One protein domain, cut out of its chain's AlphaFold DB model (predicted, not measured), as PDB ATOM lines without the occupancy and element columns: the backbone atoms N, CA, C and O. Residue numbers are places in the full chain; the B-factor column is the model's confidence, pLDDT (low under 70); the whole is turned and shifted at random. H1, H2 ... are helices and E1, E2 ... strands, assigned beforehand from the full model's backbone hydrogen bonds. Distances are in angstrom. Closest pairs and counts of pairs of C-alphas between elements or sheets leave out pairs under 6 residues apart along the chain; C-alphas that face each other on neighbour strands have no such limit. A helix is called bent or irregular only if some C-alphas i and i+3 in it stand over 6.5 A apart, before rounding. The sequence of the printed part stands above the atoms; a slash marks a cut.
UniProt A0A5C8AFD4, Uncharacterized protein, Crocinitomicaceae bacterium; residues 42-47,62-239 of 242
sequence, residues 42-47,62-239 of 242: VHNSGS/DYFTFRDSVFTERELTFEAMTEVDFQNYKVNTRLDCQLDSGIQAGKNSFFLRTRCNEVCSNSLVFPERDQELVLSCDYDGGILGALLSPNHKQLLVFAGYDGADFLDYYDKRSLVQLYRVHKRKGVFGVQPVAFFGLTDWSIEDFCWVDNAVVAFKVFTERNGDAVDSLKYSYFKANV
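AT A GLANCE: This is residues 42 to 47 and 62 to 239 of the 242 residues of an uncharacterized protein of Crocinitomicaceae bacterium (UniProt A0A5C8AFD4). Three twisted sheets follow one another along the longest axis: E7 E8 E9 E10 sits in the middle, partly face to face with E3 E13 E12 E11 as a sandwich, while E1 E2 E6 E5 E4 comes near it at E4 and through H2. H1 covers the face of E3 E13 E12 E11 turned away from the middle sheet. The printed part has 184 residues, with two named helices and 13 named strands in the order E1 E2 E3 H1 E4 E5 E6 E7 E8 E9 H2 E10 E11 E12 E13; the class is mostly strand. The sheet with E1 is mixed, the other two all antiparallel; the whole is compact, with a radius of gyration of the C-alphas of 16.5 A and spans of 48 by 37 by 29 A.

HOW THE PARTS SIT: E1, residues 42 to 44, is the antiparallel neighbour of E2, residues 62 to 65, with N 42 and O 65 within hydrogen-bond range at 3.0 A. E2 is parallel to its neighbour E6, residues 131 to 135, with N 64 and O 132 at 2.9 A. E4, residues 111 to 116, E5, residues 120 to 126, and E6 form a meander, each strand the antiparallel neighbour of the one before, in two hairpins, with N 113 and O 123 at 2.8 A and N 133 and O 124 at 2.9 A. The hairpins of E7, residues 145 to 148, E8, residues 154 to 160, and E9, residues 174 to 181, form another meander, with N 147 and O 156 at 2.8 A and N 157 and O 177 at 3.0 A. E10, residues 190 to 198, antiparallel to E9, with N 176 and O 196 at 2.9 A, bends by 55 degrees at residue 193. The hairpins of E11, residues 202 to 208, E12, residues 213 to 222, and E13, residues 230 to 238, form a third meander, with N 207 and O 215 at 2.9 A and N 216 and O 235 at 2.7 A. E3, residues 78 to 80, is antiparallel to E13, with N 79 and O 236 at 2.8 A. In the sandwich, two sheets face to face, the closest C-alphas of E8 and E11 are those of Gly 160 and Ser 202, 6.4 A apart. H1, residues 83 to 93, is on the sheet E3 E13 E12 E11, making two layers, a helix on one face of a sheet, at a height of 8.6 A; its closest C-alphas to E11 are those of Lys 90 and Cys 207, 5.4 A. H2, residues 183 to 189, is irregular, with C-alphas 184 and 187 9.3 A apart; it is on the sheet E1 E2 E6 E5 E4 at a height of 9.7 A and only grazes E7 E8 E9 E10. In H1 every O i to N i+4 pair is within hydrogen-bond range; in H2 0 of 3 are, and 2 of 4 O i to N i+3 pairs.

IN THESE COORDINATES: E1 begins at C-alpha 42, (92.244, 185.222, 172.827). H1 begins at C-alpha 83, (97.586, 180.199, 213.838), and is 15.4 A long from first to last C-alpha. E9 is 22.5 A long, E10 23.4 A, E12 27.4 A and E13 25.9 A, ending at C-alpha 238, (89.022, 191.116, 202.168).

THE WHOLE: The two C-alphas farthest apart, those of Arg 129 and Gly 224, are 49.4 A apart. Residues 48 to 61 are cut out, with C-alphas 47 and 62 9.2 A apart across the cut. The links E2 to E3, H1 to E4 and E8 to E9 are long. The mean pLDDT of the printed part is 85.7; residues 44 to 47, 68, 94 to 108 and 221 to 229 are under 70.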
ATOM      1  N   VAL A  42      91.627 185.492 174.127       75.19
ATOM      2  CA  VAL A  42      92.244 185.222 172.827       75.19
ATOM      3  C   VAL A  42      92.110 183.731 172.565       75.19
ATOM      4  O   VAL A  42      92.606 182.918 173.339       75.19
ATOM      5  N   HIS A  43      91.400 183.376 171.497       77.75
ATOM      6  CA  HIS A  43      91.320 181.998 171.034       77.75
ATOM      7  C   HIS A  43      92.519 181.703 170.137       77.75
ATOM      8  O   HIS A  43      92.661 182.320 169.079       77.75
ATOM      9  N   ASN A  44      93.352 180.752 170.549       66.62
ATOM     10  CA  ASN A  44      94.479 180.283 169.760       66.62
ATOM     11  C   ASN A  44      94.205 178.853 169.298       66.62
ATOM     12  O   ASN A  44      94.310 177.900 170.067       66.62
ATOM     13  N   SER A  45      93.886 178.696 168.015       52.31
ATOM     14  CA  SER A  45      93.827 177.386 167.373       52.31
ATOM     15  C   SER A  45      95.252 176.922 167.052       52.31
ATOM     16  O   SER A  45      95.740 177.117 165.939       52.31
ATOM     17  N   GLY A  46      95.947 176.365 168.040       51.34
ATOM     18  CA  GLY A  46      97.293 175.817 167.883       51.34
ATOM     19  C   GLY A  46      97.470 174.538 168.695       51.34
ATOM     20  O   GLY A  46      96.932 174.415 169.790       51.34
ATOM     21  N   SER A  47      98.222 173.575 168.163       49.75
ATOM     22  CA  SER A  47      98.722 172.447 168.949       49.75
ATOM     23  C   SER A  47      99.923 172.925 169.759       49.75
ATOM     24  O   SER A  47     100.956 173.251 169.171       49.75
ATOM     25  N   ASP A  62      90.530 173.437 172.775       83.75
ATOM     26  CA  ASP A  62      90.569 174.844 172.377       83.75
ATOM     27  C   ASP A  62      91.288 175.648 173.468       83.75
ATOM     28  O   ASP A  62      90.921 175.572 174.647       83.75
ATOM     29  N   TYR A  63      92.302 176.427 173.081       84.00
ATOM     30  CA  TYR A  63      93.136 177.183 174.014       84.00
ATOM     31  C   TYR A  63      92.716 178.641 174.112       84.00
ATOM     32  O   TYR A  63      92.505 179.336 173.111       84.00
ATOM     33  N   PHE A  64      92.679 179.111 175.350       89.75
ATOM     34  CA  PHE A  64      92.288 180.459 175.704       89.75
ATOM     35  C   PHE A  64      93.312 181.074 176.654       89.75
ATOM     36  O   PHE A  64      93.768 180.420 177.589       89.75
ATOM     37  N   THR A  65      93.639 182.343 176.436       89.06
ATOM     38  CA  THR A  65      94.443 183.156 177.357       89.06
ATOM     39  C   THR A  65      93.731 184.475 177.628       89.06
ATOM     40  O   THR A  65      92.914 184.946 176.824       89.06
ATOM     41  N   PHE A  66      94.048 185.094 178.760       86.88
ATOM     42  CA  PHE A  66      93.754 186.503 178.967       86.88
ATOM     43  C   PHE A  66      94.878 187.372 178.392       86.88
ATOM     44  O   PHE A  66      96.009 186.921 178.250       86.88
ATOM     45  N   ARG A  67      94.564 188.628 178.059       81.12
ATOM     46  CA  ARG A  67      95.594 189.658 177.861       81.12
ATOM     47  C   ARG A  67      96.039 190.187 179.220       81.12
ATOM     48  O   ARG A  67      95.197 190.316 180.098       81.12
ATOM     49  N   ASP A  68      97.289 190.598 179.353       64.62
ATOM     50  CA  ASP A  68      97.868 190.999 180.647       64.62
ATOM     51  C   ASP A  68      97.149 192.203 181.291       64.62
ATOM     52  O   ASP A  68      97.035 192.307 182.507       64.62
ATOM     53  N   SER A  69      96.526 193.068 180.483       71.50
ATOM     54  CA  SER A  69      95.840 194.287 180.940       71.50
ATOM     55  C   SER A  69      94.410 194.086 181.478       71.50
ATOM     56  O   SER A  69      93.631 195.040 181.508       71.50
ATOM     57  N   VAL A  70      93.986 192.857 181.784       84.81
ATOM     58  CA  VAL A  70      92.586 192.574 182.169       84.81
ATOM     59  C   VAL A  70      92.319 192.685 183.665       84.81
ATOM     60  O   VAL A  70      91.160 192.819 184.061       84.81
ATOM     61  N   PHE A  71      93.355 192.600 184.494       87.44
ATOM     62  CA  PHE A  71      93.202 192.699 185.935       87.44
ATOM     63  C   PHE A  71      93.289 194.151 186.397       87.44
ATOM     64  O   PHE A  71      94.019 194.963 185.838       87.44
ATOM     65  N   THR A  72      92.553 194.463 187.460       91.44
ATOM     66  CA  THR A  72      92.770 195.690 188.230       91.44
ATOM     67  C   THR A  72      93.728 195.373 189.377       91.44
ATOM     68  O   THR A  72      93.395 194.521 190.202       91.44
ATOM     69  N   GLU A  73      94.890 196.029 189.438       92.88
ATOM     70  CA  GLU A  73      95.764 195.951 190.619       92.88
ATOM     71  C   GLU A  73      95.028 196.529 191.829       92.88
ATOM     72  O   GLU A  73      94.377 197.575 191.735       92.88
ATOM     73  N   ARG A  74      95.090 195.830 192.959       93.62
ATOM     74  CA  ARG A  74      94.517 196.269 194.229       93.62
ATOM     75  C   ARG A  74      95.475 195.954 195.367       93.62
ATOM     76  O   ARG A  74      96.217 194.975 195.323       93.62
ATOM     77  N   GLU A  75      95.394 196.755 196.416       93.38
ATOM     78  CA  GLU A  75      96.102 196.503 197.666       93.38
ATOM     79  C   GLU A  75      95.227 195.679 198.618       93.38
ATOM     80  O   GLU A  75      94.004 195.847 198.666       93.38
ATOM     81  N   LEU A  76      95.856 194.788 199.387       93.00
ATOM     82  CA  LEU A  76      95.193 194.051 200.459       93.00
ATOM     83  C   LEU A  76      95.418 194.761 201.789       93.00
ATOM     84  O   LEU A  76      96.548 195.049 202.174       93.00
ATOM     85  N   THR A  77      94.332 194.986 202.523       94.50
ATOM     86  CA  THR A  77      94.417 195.378 203.932       94.50
ATOM     87  C   THR A  77      94.427 194.120 204.787       94.50
ATOM     88  O   THR A  77      93.424 193.406 204.853       94.50
ATOM     89  N   PHE A  78      95.563 193.850 205.424       94.69
ATOM     90  CA  PHE A  78      95.746 192.683 206.276       94.69
ATOM     91  C   PHE A  78      95.338 192.971 207.721       94.69
ATOM     92  O   PHE A  78      95.773 193.945 208.333       94.69
ATOM     93  N   GLU A  79      94.533 192.077 208.284       97.31
ATOM     94  CA  GLU A  79      94.231 192.000 209.710       97.31
ATOM     95  C   GLU A  79      94.939 190.769 210.281       97.31
ATOM     96  O   GLU A  79      94.780 189.663 209.761       97.31
ATOM     97  N   ALA A  80      95.739 190.950 211.333       97.31
ATOM     98  CA  ALA A  80      96.426 189.840 211.985       97.31
ATOM     99  C   ALA A  80      95.425 188.821 212.550       97.31
ATOM    100  O   ALA A  80      94.352 189.180 213.039       97.31
ATOM    101  N   MET A  81      95.796 187.546 212.514       97.81
ATOM    102  CA  MET A  81      95.022 186.458 213.107       97.81
ATOM    103  C   MET A  81      95.940 185.438 213.779       97.81
ATOM    104  O   MET A  81      97.159 185.472 213.611       97.81
ATOM    105  N   THR A  82      95.362 184.528 214.562       97.69
ATOM    106  CA  THR A  82      96.139 183.468 215.210       97.69
ATOM    107  C   THR A  82      96.332 182.268 214.281       97.69
ATOM    108  O   THR A  82      95.519 182.012 213.391       97.69
ATOM    109  N   GLU A  83      97.388 181.487 214.516       96.75
ATOM    110  CA  GLU A  83      97.586 180.199 213.838       96.75
ATOM    111  C   GLU A  83      96.402 179.249 214.064       96.75
ATOM    112  O   GLU A  83      95.958 178.573 213.140       96.75
ATOM    113  N   VAL A  84      95.863 179.227 215.288       97.12
ATOM    114  CA  VAL A  84      94.721 178.380 215.654       97.12
ATOM    115  C   VAL A  84      93.503 178.724 214.798       97.12
ATOM    116  O   VAL A  84      92.870 177.824 214.246       97.12
ATOM    117  N   ASP A  85      93.210 180.013 214.616       96.88
ATOM    118  CA  ASP A  85      92.119 180.453 213.742       96.88
ATOM    119  C   ASP A  85      92.366 180.030 212.290       96.88
ATOM    120  O   ASP A  85      91.457 179.522 211.633       96.88
ATOM    121  N   PHE A  86      93.602 180.169 211.796       96.94
ATOM    122  CA  PHE A  86      93.963 179.775 210.433       96.94
ATOM    123  C   PHE A  86      93.722 178.279 210.202       96.94
ATOM    124  O   PHE A  86      93.076 177.903 209.222       96.94
ATOM    125  N   GLN A  87      94.176 177.420 211.119       95.56
ATOM    126  CA  GLN A  87      93.961 175.975 211.010       95.56
ATOM    127  C   GLN A  87      92.472 175.615 211.068       95.56
ATOM    128  O   GLN A  87      92.018 174.770 210.294       95.56
ATOM    129  N   ASN A  88      91.695 176.294 211.919       93.81
ATOM    130  CA  ASN A  88      90.250 176.090 212.005       93.81
ATOM    131  C   ASN A  88      89.549 176.413 210.676       93.81
ATOM    132  O   ASN A  88      88.730 175.619 210.209       93.81
ATOM    133  N   TYR A  89      89.883 177.534 210.027       93.31
ATOM    134  CA  TYR A  89      89.328 177.853 208.707       93.31
ATOM    135  C   TYR A  89      89.773 176.847 207.648       93.31
ATOM    136  O   TYR A  89      88.932 176.306 206.934       93.31
ATOM    137  N   LYS A  90      91.066 176.512 207.605       91.00
ATOM    138  CA  LYS A  90      91.634 175.593 206.614       91.00
ATOM    139  C   LYS A  90      90.973 174.214 206.633       91.00
ATOM    140  O   LYS A  90      90.703 173.653 205.570       91.00
ATOM    141  N   VAL A  91      90.698 173.664 207.817       87.25
ATOM    142  CA  VAL A  91      89.983 172.383 207.957       87.25
ATOM    143  C   VAL A  91      88.564 172.483 207.393       87.25
ATOM    144  O   VAL A  91      88.134 171.587 206.669       87.25
ATOM    145  N   ASN A  92      87.868 173.593 207.643       77.81
ATOM    146  CA  ASN A  92      86.499 173.803 207.172       77.81
ATOM    147  C   ASN A  92      86.413 174.038 205.654       77.81
ATOM    148  O   ASN A  92      85.455 173.598 205.022       77.81
ATOM    149  N   THR A  93      87.408 174.686 205.038       74.56
ATOM    150  CA  THR A  93      87.419 174.935 203.584       74.56
ATOM    151  C   THR A  93      87.712 173.673 202.760       74.56
ATOM    152  O   THR A  93      87.323 173.590 201.593       74.56
ATOM    153  N   ARG A  94      88.400 172.676 203.338       65.38
ATOM    154  CA  ARG A  94      88.919 171.499 202.615       65.38
ATOM    155  C   ARG A  94      87.862 170.529 202.084       65.38
ATOM    156  O   ARG A  94      88.205 169.699 201.251       65.38
ATOM    157  N   LEU A  95      86.609 170.618 202.525       60.44
ATOM    158  CA  LEU A  95      85.631 169.564 202.245       60.44
ATOM    159  C   LEU A  95      84.980 169.636 200.852       60.44
ATOM    160  O   LEU A  95      84.606 168.586 200.349       60.44
ATOM    161  N   ASP A  96      84.924 170.802 200.189       60.78
ATOM    162  CA  ASP A  96      84.177 170.935 198.915       60.78
ATOM    163  C   ASP A  96      84.861 171.773 197.809       60.78
ATOM    164  O   ASP A  96      84.383 171.797 196.673       60.78
ATOM    165  N   CYS A  97      85.961 172.479 198.103       66.12
ATOM    166  CA  CYS A  97      86.436 173.597 197.265       66.12
ATOM    167  C   CYS A  97      87.866 173.474 196.701       66.12
ATOM    168  O   CYS A  97      88.328 174.405 196.032       66.12
ATOM    169  N   GLN A  98      88.585 172.376 196.964       65.75
ATOM    170  CA  GLN A  98      89.962 172.217 196.483       65.75
ATOM    171  C   GLN A  98      90.017 171.813 195.006       65.75
ATOM    172  O   GLN A  98      89.337 170.885 194.569       65.75
ATOM    173  N   LEU A  99      90.858 172.519 194.248       68.81
ATOM    174  CA  LEU A  99      91.235 172.174 192.883       68.81
ATOM    175  C   LEU A  99      92.586 171.463 192.942       68.81
ATOM    176  O   LEU A  99      93.623 172.104 192.814       68.81
ATOM    177  N   ASP A 100      92.581 170.156 193.183       55.75
ATOM    178  CA  ASP A 100      93.802 169.361 193.039       55.75
ATOM    179  C   ASP A 100      93.935 168.864 191.593       55.75
ATOM    180  O   ASP A 100      92.945 168.684 190.871       55.75
ATOM    181  N   SER A 101      95.175 168.636 191.183       50.19
ATOM    182  CA  SER A 101      95.578 167.920 189.984       50.19
ATOM    183  C   SER A 101      94.842 166.574 189.868       50.19
ATOM    184  O   SER A 101      95.238 165.546 190.401       50.19
ATOM    185  N   GLY A 102      93.707 166.587 189.166       45.56
ATOM    186  CA  GLY A 102      92.884 165.400 188.912       45.56
ATOM    187  C   GLY A 102      91.627 165.248 189.776       45.56
ATOM    188  O   GLY A 102      90.842 164.339 189.504       45.56
ATOM    189  N   ILE A 103      91.364 166.137 190.743       46.28
ATOM    190  CA  ILE A 103      90.108 166.126 191.513       46.28
ATOM    191  C   ILE A 103      89.114 167.110 190.886       46.28
ATOM    192  O   ILE A 103      89.298 168.325 190.879       46.28
ATOM    193  N   GLN A 104      88.034 166.558 190.335       52.16
ATOM    194  CA  GLN A 104      86.918 167.311 189.769       52.16
ATOM    195  C   GLN A 104      86.047 167.922 190.876       52.16
ATOM    196  O   GLN A 104      85.492 167.201 191.705       52.16
ATOM    197  N   ALA A 105      85.838 169.241 190.844       53.41
ATOM    198  CA  ALA A 105      84.912 169.966 191.725       53.41
ATOM    199  C   ALA A 105      83.416 169.733 191.373       53.41
ATOM    200  O   ALA A 105      82.667 170.679 191.085       53.41
ATOM    201  N   GLY A 106      82.984 168.467 191.335       53.81
ATOM    202  CA  GLY A 106      81.625 168.022 190.991       53.81
ATOM    203  C   GLY A 106      81.346 167.869 189.483       53.81
ATOM    204  O   GLY A 106      82.220 168.072 188.646       53.81
ATOM    205  N   LYS A 107      80.105 167.508 189.115       49.78
ATOM    206  CA  LYS A 107      79.640 167.509 187.707       49.78
ATOM    207  C   LYS A 107      79.697 168.939 187.143       49.78
ATOM    208  O   LYS A 107      79.258 169.867 187.827       49.78
ATOM    209  N   ASN A 108      80.208 169.126 185.926       55.00
ATOM    210  CA  ASN A 108      80.508 170.424 185.302       55.00
ATOM    211  C   ASN A 108      81.658 171.203 185.964       55.00
ATOM    212  O   ASN A 108      81.614 172.436 186.066       55.00
ATOM    213  N   SER A 109      82.670 170.491 186.452       74.69
ATOM    214  CA  SER A 109      83.855 171.097 187.052       74.69
ATOM    215  C   SER A 109      85.006 171.234 186.074       74.69
ATOM    216  O   SER A 109      85.126 170.497 185.098       74.69
ATOM    217  N   PHE A 110      85.850 172.218 186.356       85.38
ATOM    218  CA  PHE A 110      87.189 172.286 185.805       85.38
ATOM    219  C   PHE A 110      88.183 171.802 186.856       85.38
ATOM    220  O   PHE A 110      87.883 171.822 188.051       85.38
ATOM    221  N   PHE A 111      89.362 171.393 186.406       86.94
ATOM    222  CA  PHE A 111      90.499 171.086 187.271       86.94
ATOM    223  C   PHE A 111      91.698 171.941 186.865       86.94
ATOM    224  O   PHE A 111      91.765 172.432 185.734       86.94
ATOM    225  N   LEU A 112      92.630 172.127 187.799       89.12
ATOM    226  CA  LEU A 112      93.903 172.777 187.519       89.12
ATOM    227  C   LEU A 112      94.852 171.752 186.889       89.12
ATOM    228  O   LEU A 112      95.066 170.670 187.436       89.12
ATOM    229  N   ARG A 113      95.408 172.081 185.727       90.19
ATOM    230  CA  ARG A 113      96.477 171.329 185.074       90.19
ATOM    231  C   ARG A 113      97.752 172.150 185.149       90.19
ATOM    232  O   ARG A 113      97.750 173.312 184.755       90.19
ATOM    233  N   THR A 114      98.829 171.519 185.590       90.38
ATOM    234  CA  THR A 114     100.172 172.101 185.592       90.38
ATOM    235  C   THR A 114     101.035 171.331 184.600       90.38
ATOM    236  O   THR A 114     101.007 170.100 184.584       90.38
ATOM    237  N   ARG A 115     101.773 172.043 183.748       89.75
ATOM    238  CA  ARG A 115     102.805 171.484 182.866       89.75
ATOM    239  C   ARG A 115     104.114 172.195 183.180       89.75
ATOM    240  O   ARG A 115     104.165 173.409 183.017       89.75
ATOM    241  N   CYS A 116     105.128 171.463 183.623       89.12
ATOM    242  CA  CYS A 116     106.427 172.022 183.989       89.12
ATOM    243  C   CYS A 116     107.519 171.413 183.119       89.12
ATOM    244  O   CYS A 116     107.743 170.205 183.179       89.12
ATOM    245  N   ASN A 117     108.191 172.269 182.353       85.50
ATOM    246  CA  ASN A 117     109.489 171.970 181.760       85.50
ATOM    247  C   ASN A 117     110.531 172.808 182.517       85.50
ATOM    248  O   ASN A 117     110.726 172.593 183.707       85.50
ATOM    249  N   GLU A 118     111.136 173.801 181.863       87.06
ATOM    250  CA  GLU A 118     111.937 174.841 182.530       87.06
ATOM    251  C   GLU A 118     111.045 175.888 183.215       87.06
ATOM    252  O   GLU A 118     111.332 176.317 184.325       87.06
ATOM    253  N   VAL A 119     109.925 176.233 182.570       89.31
ATOM    254  CA  VAL A 119     108.891 177.142 183.076       89.31
ATOM    255  C   VAL A 119     107.583 176.367 183.206       89.31
ATOM    256  O   VAL A 119     107.189 175.622 182.299       89.31
ATOM    257  N   CYS A 120     106.908 176.522 184.339       92.31
ATOM    258  CA  CYS A 120     105.611 175.929 184.607       92.31
ATOM    259  C   CYS A 120     104.485 176.797 184.035       92.31
ATOM    260  O   CYS A 120     104.401 177.998 184.268       92.31
ATOM    261  N   SER A 121     103.568 176.157 183.314       91.31
ATOM    262  CA  SER A 121     102.315 176.753 182.861       91.31
ATOM    263  C   SER A 121     101.139 176.071 183.549       91.31
ATOM    264  O   SER A 121     101.087 174.839 183.646       91.31
ATOM    265  N   ASN A 122     100.174 176.869 184.001       93.69
ATOM    266  CA  ASN A 122      98.974 176.383 184.666       93.69
ATOM    267  C   ASN A 122      97.734 176.734 183.846       93.69
ATOM    268  O   ASN A 122      97.589 177.851 183.347       93.69
ATOM    269  N   SER A 123      96.802 175.793 183.739       93.69
ATOM    270  CA  SER A 123      95.551 175.993 183.020       93.69
ATOM    271  C   SER A 123      94.348 175.395 183.742       93.69
ATOM    272  O   SER A 123      94.441 174.389 184.444       93.69
ATOM    273  N   LEU A 124      93.185 176.024 183.571       92.44
ATOM    274  CA  LEU A 124      91.893 175.465 183.954       92.44
ATOM    275  C   LEU A 124      91.353 174.645 182.788       92.44
ATOM    276  O   LEU A 124      91.071 175.184 181.715       92.44
ATOM    277  N   VAL A 125      91.178 173.347 183.005       91.25
ATOM    278  CA  VAL A 125      90.706 172.417 181.976       91.25
ATOM    279  C   VAL A 125      89.226 172.134 182.176       91.25
ATOM    280  O   VAL A 125      88.817 171.689 183.248       91.25
ATOM    281  N   PHE A 126      88.430 172.349 181.131       89.44
ATOM    282  CA  PHE A 126      86.988 172.107 181.081       89.44
ATOM    283  C   PHE A 126      86.705 170.896 180.177       89.44
ATOM    284  O   PHE A 126      86.414 171.074 178.989       89.44
ATOM    285  N   PRO A 127      86.783 169.660 180.708       85.50
ATOM    286  CA  PRO A 127      86.749 168.442 179.896       85.50
ATOM    287  C   PRO A 127      85.425 168.243 179.153       85.50
ATOM    288  O   PRO A 127      85.422 167.745 178.040       85.50
ATOM    289  N   GLU A 128      84.297 168.685 179.713       86.31
ATOM    290  CA  GLU A 128      82.980 168.550 179.065       86.31
ATOM    291  C   GLU A 128      82.819 169.394 177.789       86.31
ATOM    292  O   GLU A 128      81.802 169.293 177.104       86.31
ATOM    293  N   ARG A 129      83.769 170.292 177.510       86.38
ATOM    294  CA  ARG A 129      83.710 171.233 176.386       86.38
ATOM    295  C   ARG A 129      84.965 171.222 175.530       86.38
ATOM    296  O   ARG A 129      85.041 172.043 174.626       86.38
ATOM    297  N   ASP A 130      85.940 170.380 175.864       88.88
ATOM    298  CA  ASP A 130      87.269 170.401 175.259       88.88
ATOM    299  C   ASP A 130      87.882 171.814 175.247       88.88
ATOM    300  O   ASP A 130      88.467 172.249 174.263       88.88
ATOM    301  N   GLN A 131      87.764 172.553 176.360       90.62
ATOM    302  CA  GLN A 131      88.358 173.892 176.499       90.62
ATOM    303  C   GLN A 131      89.449 173.929 177.573       90.62
ATOM    304  O   GLN A 131      89.316 173.307 178.630       90.62
ATOM    305  N   GLU A 132      90.491 174.718 177.338       92.50
ATOM    306  CA  GLU A 132      91.589 174.960 178.274       92.50
ATOM    307  C   GLU A 132      91.851 176.472 178.383       92.50
ATOM    308  O   GLU A 132      92.077 177.149 177.382       92.50
ATOM    309  N   LEU A 133      91.801 177.016 179.601       93.25
ATOM    310  CA  LEU A 133      92.132 178.414 179.889       93.25
ATOM    311  C   LEU A 133      93.476 178.483 180.600       93.25
ATOM    312  O   LEU A 133      93.568 178.097 181.762       93.25
ATOM    313  N   VAL A 134      94.495 178.994 179.922       93.25
ATOM    314  CA  VAL A 134      95.807 179.256 180.517       93.25
ATOM    315  C   VAL A 134      95.684 180.443 181.467       93.25
ATOM    316  O   VAL A 134      95.151 181.496 181.106       93.25
ATOM    317  N   LEU A 135      96.152 180.249 182.693       93.00
ATOM    318  CA  LEU A 135      96.206 181.279 183.718       93.00
ATOM    319  C   LEU A 135      97.522 182.044 183.577       93.00
ATOM    320  O   LEU A 135      98.581 181.434 183.446       93.00
ATOM    321  N   SER A 136      97.448 183.373 183.589       87.75
ATOM    322  CA  SER A 136      98.636 184.228 183.529       87.75
ATOM    323  C   SER A 136      99.421 184.115 184.837       87.75
ATOM    324  O   SER A 136      98.847 184.296 185.908       87.75
ATOM    325  N   CYS A 137     100.717 183.830 184.760       89.06
ATOM    326  CA  CYS A 137     101.619 183.780 185.904       89.06
ATOM    327  C   CYS A 137     103.021 184.160 185.434       89.06
ATOM    328  O   CYS A 137     103.534 183.529 184.515       89.06
ATOM    329  N   ASP A 138     103.615 185.163 186.076       89.69
ATOM    330  CA  ASP A 138     104.936 185.674 185.692       89.69
ATOM    331  C   ASP A 138     106.085 184.893 186.348       89.69
ATOM    332  O   ASP A 138     107.242 185.097 186.004       89.69
ATOM    333  N   TYR A 139     105.778 183.990 187.285       93.38
ATOM    334  CA  TYR A 139     106.770 183.165 187.972       93.38
ATOM    335  C   TYR A 139     107.057 181.878 187.205       93.38
ATOM    336  O   TYR A 139     106.124 181.167 186.823       93.38
ATOM    337  N   ASP A 140     108.336 181.512 187.109       92.94
ATOM    338  CA  ASP A 140     108.780 180.290 186.425       92.94
ATOM    339  C   ASP A 140     108.227 179.023 187.089       92.94
ATOM    340  O   ASP A 140     107.934 178.037 186.420       92.94
ATOM    341  N   GLY A 141     108.019 179.061 188.410       91.75
ATOM    342  CA  GLY A 141     107.384 177.980 189.170       91.75
ATOM    343  C   GLY A 141     105.876 177.838 188.930       91.75
ATOM    344  O   GLY A 141     105.274 176.859 189.372       91.75
ATOM    345  N   GLY A 142     105.257 178.779 188.213       93.56
ATOM    346  CA  GLY A 142     103.824 178.803 187.960       93.56
ATOM    347  C   GLY A 142     102.989 179.127 189.205       93.56
ATOM    348  O   GLY A 142     103.461 179.666 190.208       93.56
ATOM    349  N   ILE A 143     101.704 178.796 189.130       93.44
ATOM    350  CA  ILE A 143     100.752 178.898 190.236       93.44
ATOM    351  C   ILE A 143     101.053 177.807 191.265       93.44
ATOM    352  O   ILE A 143     100.980 176.614 190.962       93.44
ATOM    353  N   LEU A 144     101.317 178.242 192.495       91.38
ATOM    354  CA  LEU A 144     101.609 177.399 193.655       91.38
ATOM    355  C   LEU A 144     100.334 176.846 194.306       91.38
ATOM    356  O   LEU A 144     100.364 175.811 194.969       91.38
ATOM    357  N   GLY A 145      99.186 177.486 194.077       89.12
ATOM    358  CA  GLY A 145      97.902 176.900 194.438       89.12
ATOM    359  C   GLY A 145      96.687 177.699 194.004       89.12
ATOM    360  O   GLY A 145      96.761 178.865 193.620       89.12
ATOM    361  N   ALA A 146      95.544 177.023 194.049       91.31
ATOM    362  CA  ALA A 146      94.271 177.515 193.552       91.31
ATOM    363  C   ALA A 146      93.123 177.030 194.442       91.31
ATOM    364  O   ALA A 146      93.070 175.861 194.823       91.31
ATOM    365  N   LEU A 147      92.178 177.916 194.751       90.25
ATOM    366  CA  LEU A 147      91.073 177.602 195.648       90.25
ATOM    367  C   LEU A 147      89.785 178.308 195.232       90.25
ATOM    368  O   LEU A 147      89.756 179.525 195.020       90.25
ATOM    369  N   LEU A 148      88.692 177.551 195.167       91.06
ATOM    370  CA  LEU A 148      87.364 178.124 194.981       91.06
ATOM    371  C   LEU A 148      86.829 178.685 196.299       91.06
ATOM    372  O   LEU A 148      87.009 178.085 197.354       91.06
ATOM    373  N   SER A 149      86.123 179.813 196.235       92.06
ATOM    374  CA  SER A 149      85.356 180.322 197.379       92.06
ATOM    375  C   SER A 149      84.285 179.309 197.805       92.06
ATOM    376  O   SER A 149      83.796 178.584 196.932       92.06
ATOM    377  N   PRO A 150      83.792 179.332 199.057       89.69
ATOM    378  CA  PRO A 150      82.770 178.397 199.545       89.69
ATOM    379  C   PRO A 150      81.513 178.283 198.661       89.69
ATOM    380  O   PRO A 150      80.931 177.215 198.509       89.69
ATOM    381  N   ASN A 151      81.079 179.376 198.023       89.44
ATOM    382  CA  ASN A 151      79.931 179.379 197.104       89.44
ATOM    383  C   ASN A 151      80.283 179.036 195.639       89.44
ATOM    384  O   ASN A 151      79.416 179.094 194.762       89.44
ATOM    385  N   HIS A 152      81.551 178.731 195.363       88.62
ATOM    386  CA  HIS A 152      82.145 178.448 194.057       88.62
ATOM    387  C   HIS A 152      81.952 179.519 192.969       88.62
ATOM    388  O   HIS A 152      81.960 179.198 191.775       88.62
ATOM    389  N   LYS A 153      81.731 180.782 193.348       91.31
ATOM    390  CA  LYS A 153      81.596 181.910 192.410       91.31
ATOM    391  C   LYS A 153      82.893 182.679 192.221       91.31
ATOM    392  O   LYS A 153      82.931 183.568 191.371       91.31
ATOM    393  N   GLN A 154      83.922 182.363 192.995       93.50
ATOM    394  CA  GLN A 154      85.237 182.962 192.878       93.50
ATOM    395  C   GLN A 154      86.304 181.878 192.893       93.50
ATOM    396  O   GLN A 154      86.132 180.835 193.524       93.50
ATOM    397  N   LEU A 155      87.385 182.142 192.177       93.88
ATOM    398  CA  LEU A 155      88.608 181.361 192.170       93.88
ATOM    399  C   LEU A 155      89.737 182.307 192.547       93.88
ATOM    400  O   LEU A 155      89.890 183.354 191.923       93.88
ATOM    401  N   LEU A 156      90.516 181.921 193.545       94.12
ATOM    402  CA  LEU A 156      91.742 182.602 193.908       94.12
ATOM    403  C   LEU A 156      92.913 181.700 193.558       94.12
ATOM    404  O   LEU A 156      92.872 180.503 193.844       94.12
ATOM    405  N   VAL A 157      93.925 182.264 192.918       94.44
ATOM    406  CA  VAL A 157      95.187 181.578 192.643       94.44
ATOM    407  C   VAL A 157      96.327 182.401 193.206       94.44
ATOM    408  O   VAL A 157      96.235 183.631 193.251       94.44
ATOM    409  N   PHE A 158      97.386 181.727 193.633       94.00
ATOM    410  CA  PHE A 158      98.587 182.385 194.117       94.00
ATOM    411  C   PHE A 158      99.837 181.817 193.457       94.00
ATOM    412  O   PHE A 158      99.904 180.637 193.114       94.00
ATOM    413  N   ALA A 159     100.819 182.687 193.300       94.38
ATOM    414  CA  ALA A 159     102.156 182.384 192.830       94.38
ATOM    415  C   ALA A 159     103.149 183.260 193.600       94.38
ATOM    416  O   ALA A 159     102.767 184.288 194.164       94.38
ATOM    417  N   GLY A 160     104.413 182.865 193.642       93.38
ATOM    418  CA  GLY A 160     105.429 183.639 194.336       93.38
ATOM    419  C   GLY A 160     106.814 183.029 194.235       93.38
ATOM    420  O   GLY A 160     106.980 181.885 193.809       93.38
ATOM    421  N   TYR A 161     107.799 183.809 194.662       91.50
ATOM    422  CA  TYR A 161     109.190 183.399 194.773       91.50
ATOM    423  C   TYR A 161     109.770 183.937 196.080       91.50
ATOM    424  O   TYR A 161     109.779 185.142 196.324       91.50
ATOM    425  N   ASP A 162     110.232 183.035 196.948       85.81
ATOM    426  CA  ASP A 162     110.684 183.392 198.298       85.81
ATOM    427  C   ASP A 162     112.189 183.710 198.391       85.81
ATOM    428  O   ASP A 162     112.699 184.016 199.474       85.81
ATOM    429  N   GLY A 163     112.914 183.660 197.268       85.00
ATOM    430  CA  GLY A 163     114.335 184.001 197.221       85.00
ATOM    431  C   GLY A 163     114.592 185.453 197.625       85.00
ATOM    432  O   GLY A 163     113.794 186.352 197.358       85.00
ATOM    433  N   ALA A 164     115.711 185.689 198.314       85.19
ATOM    434  CA  ALA A 164     116.111 187.038 198.728       85.19
ATOM    435  C   ALA A 164     116.445 187.947 197.529       85.19
ATOM    436  O   ALA A 164     116.414 189.167 197.645       85.19
ATOM    437  N   ASP A 165     116.733 187.331 196.388       88.88
ATOM    438  CA  ASP A 165     117.028 187.892 195.075       88.88
ATOM    439  C   ASP A 165     115.780 188.039 194.189       88.88
ATOM    440  O   ASP A 165     115.906 188.257 192.990       88.88
ATOM    441  N   PHE A 166     114.557 187.950 194.734       90.44
ATOM    442  CA  PHE A 166     113.342 188.014 193.906       90.44
ATOM    443  C   PHE A 166     113.263 189.270 193.027       90.44
ATOM    444  O   PHE A 166     112.754 189.184 191.916       90.44
ATOM    445  N   LEU A 167     113.790 190.407 193.498       92.56
ATOM    446  CA  LEU A 167     113.798 191.676 192.762       92.56
ATOM    447  C   LEU A 167     114.676 191.651 191.502       92.56
ATOM    448  O   LEU A 167     114.523 192.524 190.652       92.56
ATOM    449  N   ASP A 168     115.567 190.666 191.363       94.62
ATOM    450  CA  ASP A 168     116.384 190.496 190.158       94.62
ATOM    451  C   ASP A 168     115.576 189.873 189.003       94.62
ATOM    452  O   ASP A 168     115.968 189.992 187.841       94.62
ATOM    453  N   TYR A 169     114.436 189.238 189.310       92.81
ATOM    454  CA  TYR A 169     113.631 188.469 188.353       92.81
ATOM    455  C   TYR A 169     112.163 188.910 188.281       92.81
ATOM    456  O   TYR A 169     111.539 188.768 187.230       92.81
ATOM    457  N   TYR A 170     111.600 189.436 189.375       94.06
ATOM    458  CA  TYR A 170     110.168 189.692 189.527       94.06
ATOM    459  C   TYR A 170     109.881 191.032 190.219       94.06
ATOM    460  O   TYR A 170     110.509 191.389 191.215       94.06
ATOM    461  N   ASP A 171     108.836 191.727 189.760       93.00
ATOM    462  CA  ASP A 171     108.390 193.002 190.349       93.00
ATOM    463  C   ASP A 171     107.765 192.839 191.745       93.00
ATOM    464  O   ASP A 171     107.747 193.770 192.556       93.00
ATOM    465  N   LYS A 172     107.195 191.663 192.021       93.75
ATOM    466  CA  LYS A 172     106.518 191.323 193.278       93.75
ATOM    467  C   LYS A 172     107.092 190.014 193.814       93.75
ATOM    468  O   LYS A 172     107.440 189.119 193.045       93.75
ATOM    469  N   ARG A 173     107.122 189.852 195.136       93.44
ATOM    470  CA  ARG A 173     107.539 188.606 195.797       93.44
ATOM    471  C   ARG A 173     106.450 187.538 195.748       93.44
ATOM    472  O   ARG A 173     106.727 186.347 195.643       93.44
ATOM    473  N   SER A 174     105.193 187.959 195.821       94.44
ATOM    474  CA  SER A 174     104.032 187.093 195.631       94.44
ATOM    475  C   SER A 174     102.922 187.811 194.884       94.44
ATOM    476  O   SER A 174     102.757 189.028 194.978       94.44
ATOM    477  N   LEU A 175     102.128 187.026 194.170       94.00
ATOM    478  CA  LEU A 175     100.989 187.468 193.394       94.00
ATOM    479  C   LEU A 175      99.769 186.644 193.778       94.00
ATOM    480  O   LEU A 175      99.795 185.415 193.762       94.00
ATOM    481  N   VAL A 176      98.671 187.334 194.057       95.19
ATOM    482  CA  VAL A 176      97.352 186.727 194.213       95.19
ATOM    483  C   VAL A 176      96.457 187.233 193.100       95.19
ATOM    484  O   VAL A 176      96.330 188.439 192.919       95.19
ATOM    485  N   GLN A 177      95.792 186.342 192.375       95.31
ATOM    486  CA  GLN A 177      94.817 186.726 191.356       95.31
ATOM    487  C   GLN A 177      93.435 186.202 191.726       95.31
ATOM    488  O   GLN A 177      93.260 185.039 192.099       95.31
ATOM    489  N   LEU A 178      92.441 187.071 191.577       95.44
ATOM    490  CA  LEU A 178      91.041 186.774 191.818       95.44
ATOM    491  C   LEU A 178      90.281 186.712 190.498       95.44
ATOM    492  O   LEU A 178      90.297 187.648 189.694       95.44
ATOM    493  N   TYR A 179      89.528 185.634 190.335       94.69
ATOM    494  CA  TYR A 179      88.635 185.408 189.216       94.69
ATOM    495  C   TYR A 179      87.204 185.227 189.708       94.69
ATOM    496  O   TYR A 179      86.946 184.565 190.711       94.69
ATOM    497  N   ARG A 180      86.242 185.739 188.946       94.12
ATOM    498  CA  ARG A 180      84.834 185.362 189.051       94.12
ATOM    499  C   ARG A 180      84.592 184.112 188.217       94.12
ATOM    500  O   ARG A 180      85.086 184.006 187.099       94.12
ATOM    501  N   VAL A 181      83.781 183.197 188.737       91.75
ATOM    502  CA  VAL A 181      83.497 181.896 188.131       91.75
ATOM    503  C   VAL A 181      81.997 181.700 187.921       91.75
ATOM    504  O   VAL A 181      81.174 181.806 188.832       91.75
ATOM    505  N   HIS A 182      81.636 181.331 186.696       90.12
ATOM    506  CA  HIS A 182      80.305 180.896 186.299       90.12
ATOM    507  C   HIS A 182      80.374 179.500 185.668       90.12
ATOM    508  O   HIS A 182      80.441 179.375 184.446       90.12
ATOM    509  N   LYS A 183      80.284 178.442 186.491       79.44
ATOM    510  CA  LYS A 183      80.488 177.029 186.085       79.44
ATOM    511  C   LYS A 183      79.786 176.612 184.780       79.44
ATOM    512  O   LYS A 183      80.345 175.897 183.962       79.44
ATOM    513  N   ARG A 184      78.571 177.113 184.526       84.81
ATOM    514  CA  ARG A 184      77.769 176.759 183.334       84.81
ATOM    515  C   ARG A 184      78.276 177.344 182.010       84.81
ATOM    516  O   ARG A 184      77.699 177.044 180.965       84.81
ATOM    517  N   LYS A 185      79.291 178.208 182.031       86.81
ATOM    518  CA  LYS A 185      79.786 178.922 180.846       86.81
ATOM    519  C   LYS A 185      81.141 178.417 180.338       86.81
ATOM    520  O   LYS A 185      81.636 178.979 179.367       86.81
ATOM    521  N   GLY A 186      81.705 177.367 180.939       87.25
ATOM    522  CA  GLY A 186      83.039 176.883 180.571       87.25
ATOM    523  C   GLY A 186      84.101 177.958 180.799       87.25
ATOM    524  O   GLY A 186      83.981 178.744 181.743       87.25
ATOM    525  N   VAL A 187      85.069 178.053 179.887       89.94
ATOM    526  CA  VAL A 187      86.134 179.071 179.930       89.94
ATOM    527  C   VAL A 187      85.575 180.495 179.956       89.94
ATOM    528  O   VAL A 187      86.014 181.318 180.751       89.94
ATOM    529  N   PHE A 188      84.516 180.777 179.189       90.12
ATOM    530  CA  PHE A 188      83.852 182.092 179.181       90.12
ATOM    531  C   PHE A 188      83.146 182.441 180.502       90.12
ATOM    532  O   PHE A 188      82.597 183.534 180.666       90.12
ATOM    533  N   GLY A 189      83.078 181.488 181.432       91.31
ATOM    534  CA  GLY A 189      82.597 181.691 182.787       91.31
ATOM    535  C   GLY A 189      83.653 182.195 183.755       91.31
ATOM    536  O   GLY A 189      83.268 182.622 184.840       91.31
ATOM    537  N   VAL A 190      84.931 182.142 183.390       93.00
ATOM    538  CA  VAL A 190      86.043 182.615 184.213       93.00
ATOM    539  C   VAL A 190      86.390 184.028 183.773       93.00
ATOM    540  O   VAL A 190      86.656 184.277 182.599       93.00
ATOM    541  N   GLN A 191      86.323 184.970 184.705       93.19
ATOM    542  CA  GLN A 191      86.564 186.382 184.430       93.19
ATOM    543  C   GLN A 191      87.588 186.926 185.423       93.19
ATOM    544  O   GLN A 191      87.356 186.792 186.624       93.19
ATOM    545  N   PRO A 192      88.681 187.546 184.960       93.88
ATOM    546  CA  PRO A 192      89.639 188.211 185.834       93.88
ATOM    547  C   PRO A 192      88.938 189.366 186.557       93.88
ATOM    548  O   PRO A 192      88.109 190.065 185.967       93.88
ATOM    549  N   VAL A 193      89.224 189.535 187.847       94.00
ATOM    550  CA  VAL A 193      88.629 190.589 188.684       94.00
ATOM    551  C   VAL A 193      89.712 191.534 189.176       94.00
ATOM    552  O   VAL A 193      89.657 192.732 188.902       94.00
ATOM    553  N   ALA A 194      90.693 191.000 189.894       94.50
ATOM    554  CA  ALA A 194      91.759 191.781 190.500       94.50
ATOM    555  C   ALA A 194      93.028 190.946 190.642       94.50
ATOM    556  O   ALA A 194      92.953 189.716 190.684       94.50
ATOM    557  N   PHE A 195      94.165 191.622 190.747       94.00
ATOM    558  CA  PHE A 195      95.381 191.018 191.272       94.00
ATOM    559  C   PHE A 195      95.908 191.837 192.446       94.00
ATOM    560  O   PHE A 195      95.668 193.041 192.530       94.00
ATOM    561  N   PHE A 196      96.622 191.167 193.341       94.81
ATOM    562  CA  PHE A 196      97.224 191.741 194.531       94.81
ATOM    563  C   PHE A 196      98.697 191.341 194.546       94.81
ATOM    564  O   PHE A 196      99.022 190.164 194.724       94.81
ATOM    565  N   GLY A 197      99.577 192.306 194.289       93.81
ATOM    566  CA  GLY A 197     101.021 192.109 194.348       93.81
ATOM    567  C   GLY A 197     101.548 192.402 195.749       93.81
ATOM    568  O   GLY A 197     101.288 193.475 196.288       93.81
ATOM    569  N   LEU A 198     102.305 191.469 196.323       92.31
ATOM    570  CA  LEU A 198     102.955 191.607 197.625       92.31
ATOM    571  C   LEU A 198     104.468 191.675 197.425       92.31
ATOM    572  O   LEU A 198     105.054 190.776 196.827       92.31
ATOM    573  N   THR A 199     105.098 192.734 197.926       91.62
ATOM    574  CA  THR A 199     106.558 192.916 197.836       91.62
ATOM    575  C   THR A 199     107.266 192.395 199.084       91.62
ATOM    576  O   THR A 199     108.324 191.782 198.987       91.62
ATOM    577  N   ASP A 200     106.656 192.576 200.256       87.62
ATOM    578  CA  ASP A 200     107.313 192.277 201.533       87.62
ATOM    579  C   ASP A 200     107.130 190.821 201.982       87.62
ATOM    580  O   ASP A 200     107.929 190.299 202.761       87.62
ATOM    581  N   TRP A 201     106.092 190.147 201.485       87.38
ATOM    582  CA  TRP A 201     105.671 188.839 201.980       87.38
ATOM    583  C   TRP A 201     105.655 187.788 200.881       87.38
ATOM    584  O   TRP A 201     105.181 188.044 199.774       87.38
ATOM    585  N   SER A 202     106.118 186.588 201.233       88.94
ATOM    586  CA  SER A 202     105.865 185.381 200.453       88.94
ATOM    587  C   SER A 202     104.700 184.605 201.060       88.94
ATOM    588  O   SER A 202     104.632 184.432 202.281       88.94
ATOM    589  N   ILE A 203     103.763 184.162 200.227       92.38
ATOM    590  CA  ILE A 203     102.626 183.346 200.665       92.38
ATOM    591  C   ILE A 203     103.053 181.879 200.681       92.38
ATOM    592  O   ILE A 203     103.414 181.326 199.648       92.38
ATOM    593  N   GLU A 204     102.948 181.245 201.846       92.44
ATOM    594  CA  GLU A 204     103.156 179.801 202.006       92.44
ATOM    595  C   GLU A 204     101.852 179.035 201.757       92.44
ATOM    596  O   GLU A 204     101.833 177.982 201.125       92.44
ATOM    597  N   ASP A 205     100.741 179.545 202.291       93.25
ATOM    598  CA  ASP A 205      99.447 178.872 202.220       93.25
ATOM    599  C   ASP A 205      98.298 179.867 202.401       93.25
ATOM    600  O   ASP A 205      98.466 180.956 202.958       93.25
ATOM    601  N   PHE A 206      97.103 179.485 201.960       94.38
ATOM    602  CA  PHE A 206      95.913 180.314 202.067       94.38
ATOM    603  C   PHE A 206      94.630 179.475 202.125       94.38
ATOM    604  O   PHE A 206      94.543 178.364 201.598       94.38
ATOM    605  N   CYS A 207      93.597 180.015 202.764       94.44
ATOM    606  CA  CYS A 207      92.268 179.410 202.786       94.44
ATOM    607  C   CYS A 207      91.169 180.471 202.840       94.44
ATOM    608  O   CYS A 207      91.388 181.600 203.274       94.44
ATOM    609  N   TRP A 208      89.966 180.121 202.389       94.69
ATOM    610  CA  TRP A 208      88.816 181.015 202.504       94.69
ATOM    611  C   TRP A 208      88.266 181.003 203.929       94.69
ATOM    612  O   TRP A 208      87.926 179.943 204.454       94.69
ATOM    613  N   VAL A 209      88.113 182.191 204.510       95.38
ATOM    614  CA  VAL A 209      87.343 182.408 205.744       95.38
ATOM    615  C   VAL A 209      85.850 182.394 205.412       95.38
ATOM    616  O   VAL A 209      85.062 181.727 206.080       95.38
ATOM    617  N   ASP A 210      85.470 183.099 204.344       94.56
ATOM    618  CA  ASP A 210      84.122 183.119 203.777       94.56
ATOM    619  C   ASP A 210      84.172 183.387 202.253       94.56
ATOM    620  O   ASP A 210      85.110 182.972 201.587       94.56
ATOM    621  N   ASN A 211      83.151 184.009 201.651       93.31
ATOM    622  CA  ASN A 211      83.135 184.307 200.207       93.31
ATOM    623  C   ASN A 211      83.799 185.643 199.823       93.31
ATOM    624  O   ASN A 211      83.757 186.016 198.650       93.31
ATOM    625  N   ALA A 212      84.324 186.373 200.800       95.88
ATOM    626  CA  ALA A 212      84.902 187.704 200.678       95.88
ATOM    627  C   ALA A 212      86.299 187.781 201.305       95.88
ATOM    628  O   ALA A 212      87.153 188.519 200.822       95.88
ATOM    629  N   VAL A 213      86.541 187.015 202.366       96.88
ATOM    630  CA  VAL A 213      87.755 187.076 203.177       96.88
ATOM    631  C   VAL A 213      88.600 185.822 202.992       96.88
ATOM    632  O   VAL A 213      88.105 184.693 203.048       96.88
ATOM    633  N   VAL A 214      89.900 186.035 202.823       96.44
ATOM    634  CA  VAL A 214      90.917 184.992 202.670       96.44
ATOM    635  C   VAL A 214      91.904 185.116 203.817       96.44
ATOM    636  O   VAL A 214      92.339 186.220 204.140       96.44
ATOM    637  N   ALA A 215      92.238 183.990 204.431       97.12
ATOM    638  CA  ALA A 215      93.304 183.869 205.404       97.12
ATOM    639  C   ALA A 215      94.592 183.413 204.710       97.12
ATOM    640  O   ALA A 215      94.563 182.528 203.856       97.12
ATOM    641  N   PHE A 216      95.714 183.997 205.106       96.06
ATOM    642  CA  PHE A 216      97.045 183.798 204.557       96.06
ATOM    643  C   PHE A 216      97.991 183.367 205.674       96.06
ATOM    644  O   PHE A 216      98.019 183.972 206.747       96.06
ATOM    645  N   LYS A 217      98.798 182.349 205.390       95.94
ATOM    646  CA  LYS A 217     100.018 182.021 206.119       95.94
ATOM    647  C   LYS A 217     101.169 182.578 205.293       95.94
ATOM    648  O   LYS A 217     101.397 182.123 204.173       95.94
ATOM    649  N   VAL A 218     101.869 183.572 205.826       93.06
ATOM    650  CA  VAL A 218     102.962 184.239 205.114       93.06
ATOM    651  C   VAL A 218     104.288 184.003 205.806       93.06
ATOM    652  O   VAL A 218     104.371 183.923 207.036       93.06
ATOM    653  N   PHE A 219     105.327 183.901 204.996       89.06
ATOM    654  CA  PHE A 219     106.694 183.847 205.461       89.06
ATOM    655  C   PHE A 219     107.150 185.230 205.931       89.06
ATOM    656  O   PHE A 219     106.906 186.228 205.250       89.06
ATOM    657  N   THR A 220     107.788 185.298 207.103       74.44
ATOM    658  CA  THR A 220     108.202 186.584 207.702       74.44
ATOM    659  C   THR A 220     109.698 186.714 207.940       74.44
ATOM    660  O   THR A 220     110.224 187.812 207.807       74.44
ATOM    661  N   GLU A 221     110.404 185.623 208.244       67.38
ATOM    662  CA  GLU A 221     111.853 185.647 208.466       67.38
ATOM    663  C   GLU A 221     112.483 184.287 208.161       67.38
ATOM    664  O   GLU A 221     112.002 183.252 208.636       67.38
ATOM    665  N   ARG A 222     113.631 184.305 207.469       60.44
ATOM    666  CA  ARG A 222     114.547 183.161 207.365       60.44
ATOM    667  C   ARG A 222     115.656 183.321 208.396       60.44
ATOM    668  O   ARG A 222     116.612 184.057 208.170       60.44
ATOM    669  N   ASN A 223     115.537 182.661 209.546       48.91
ATOM    670  CA  ASN A 223     116.603 182.673 210.549       48.91
ATOM    671  C   ASN A 223     117.641 181.578 210.233       48.91
ATOM    672  O   ASN A 223     117.648 180.514 210.849       48.91
ATOM    673  N   GLY A 224     118.516 181.840 209.259       55.94
ATOM    674  CA  GLY A 224     119.605 180.938 208.851       55.94
ATOM    675  C   GLY A 224     119.211 179.858 207.830       55.94
ATOM    676  O   GLY A 224     118.101 179.848 207.308       55.94
ATOM    677  N   ASP A 225     120.144 178.946 207.542       57.06
ATOM    678  CA  ASP A 225     120.008 177.929 206.481       57.06
ATOM    679  C   ASP A 225     119.185 176.691 206.891       57.06
ATOM    680  O   ASP A 225     118.910 175.818 206.067       57.06
ATOM    681  N   ALA A 226     118.785 176.589 208.161       60.91
ATOM    682  CA  ALA A 226     118.027 175.451 208.671       60.91
ATOM    683  C   ALA A 226     116.526 175.599 208.371       60.91
ATOM    684  O   ALA A 226     115.911 176.605 208.708       60.91
ATOM    685  N   VAL A 227     115.914 174.561 207.793       59.62
ATOM    686  CA  VAL A 227     114.466 174.506 207.491       59.62
ATOM    687  C   VAL A 227     113.600 174.642 208.757       59.62
ATOM    688  O   VAL A 227     112.477 175.134 208.692       59.62
ATOM    689  N   ASP A 228     114.137 174.293 209.928       60.12
ATOM    690  CA  ASP A 228     113.413 174.308 211.208       60.12
ATOM    691  C   ASP A 228     113.261 175.706 211.844       60.12
ATOM    692  O   ASP A 228     112.676 175.837 212.919       60.12
ATOM    693  N   SER A 229     113.775 176.768 211.213       64.12
ATOM    694  CA  SER A 229     113.726 178.138 211.749       64.12
ATOM    695  C   SER A 229     112.741 179.068 211.033       64.12
ATOM    696  O   SER A 229     112.713 180.272 211.319       64.12
ATOM    697  N   LEU A 230     111.930 178.537 210.110       74.00
ATOM    698  CA  LEU A 230     110.962 179.325 209.349       74.00
ATOM    699  C   LEU A 230     109.864 179.859 210.277       74.00
ATOM    700  O   LEU A 230     109.128 179.094 210.905       74.00
ATOM    701  N   LYS A 231     109.742 181.188 210.351       84.56
ATOM    702  CA  LYS A 231     108.675 181.852 211.105       84.56
ATOM    703  C   LYS A 231     107.562 182.308 210.179       84.56
ATOM    704  O   LYS A 231     107.794 183.023 209.198       84.56
ATOM    705  N   TYR A 232     106.343 181.956 210.565       92.38
ATOM    706  CA  TYR A 232     105.134 182.348 209.861       92.38
ATOM    707  C   TYR A 232     104.337 183.358 210.668       92.38
ATOM    708  O   TYR A 232     104.244 183.265 211.892       92.38
ATOM    709  N   SER A 233     103.723 184.288 209.949       94.38
ATOM    710  CA  SER A 233     102.646 185.118 210.471       94.38
ATOM    711  C   SER A 233     101.357 184.804 209.729       94.38
ATOM    712  O   SER A 233     101.371 184.322 208.594       94.38
ATOM    713  N   TYR A 234     100.239 185.063 210.395       97.00
ATOM    714  CA  TYR A 234      98.920 184.723 209.896       97.00
ATOM    715  C   TYR A 234      98.084 185.988 209.799       97.00
ATOM    716  O   TYR A 234      97.995 186.771 210.749       97.00
ATOM    717  N   PHE A 235      97.460 186.179 208.645       97.12
ATOM    718  CA  PHE A 235      96.640 187.347 208.361       97.12
ATOM    719  C   PHE A 235      95.360 186.941 207.654       97.12
ATOM    720  O   PHE A 235      95.300 185.896 207.020       97.12
ATOM    721  N   LYS A 236      94.353 187.802 207.688       97.31
ATOM    722  CA  LYS A 236      93.198 187.732 206.797       97.31
ATOM    723  C   LYS A 236      93.026 189.055 206.063       97.31
ATOM    724  O   LYS A 236      93.360 190.108 206.602       97.31
ATOM    725  N   ALA A 237      92.502 189.004 204.848       96.81
ATOM    726  CA  ALA A 237      92.197 190.192 204.061       96.81
ATOM    727  C   ALA A 237      90.908 190.000 203.261       96.81
ATOM    728  O   ALA A 237      90.584 188.890 202.829       96.81
ATOM    729  N   ASN A 238      90.175 191.095 203.058       96.56
ATOM    730  CA  ASN A 238      89.022 191.116 202.168       96.56
ATOM    731  C   ASN A 238      89.500 191.240 200.715       96.56
ATOM    732  O   ASN A 238      90.156 192.215 200.354       96.56
ATOM    733  N   VAL A 239      89.164 190.253 199.884       94.81
ATOM    734  CA  VAL A 239      89.521 190.211 198.459       94.81
ATOM    735  C   VAL A 239      88.369 190.659 197.553       94.81
ATOM    736  O   VAL A 239      88.571 190.897 196.362       94.81
TER     737      VAL A 239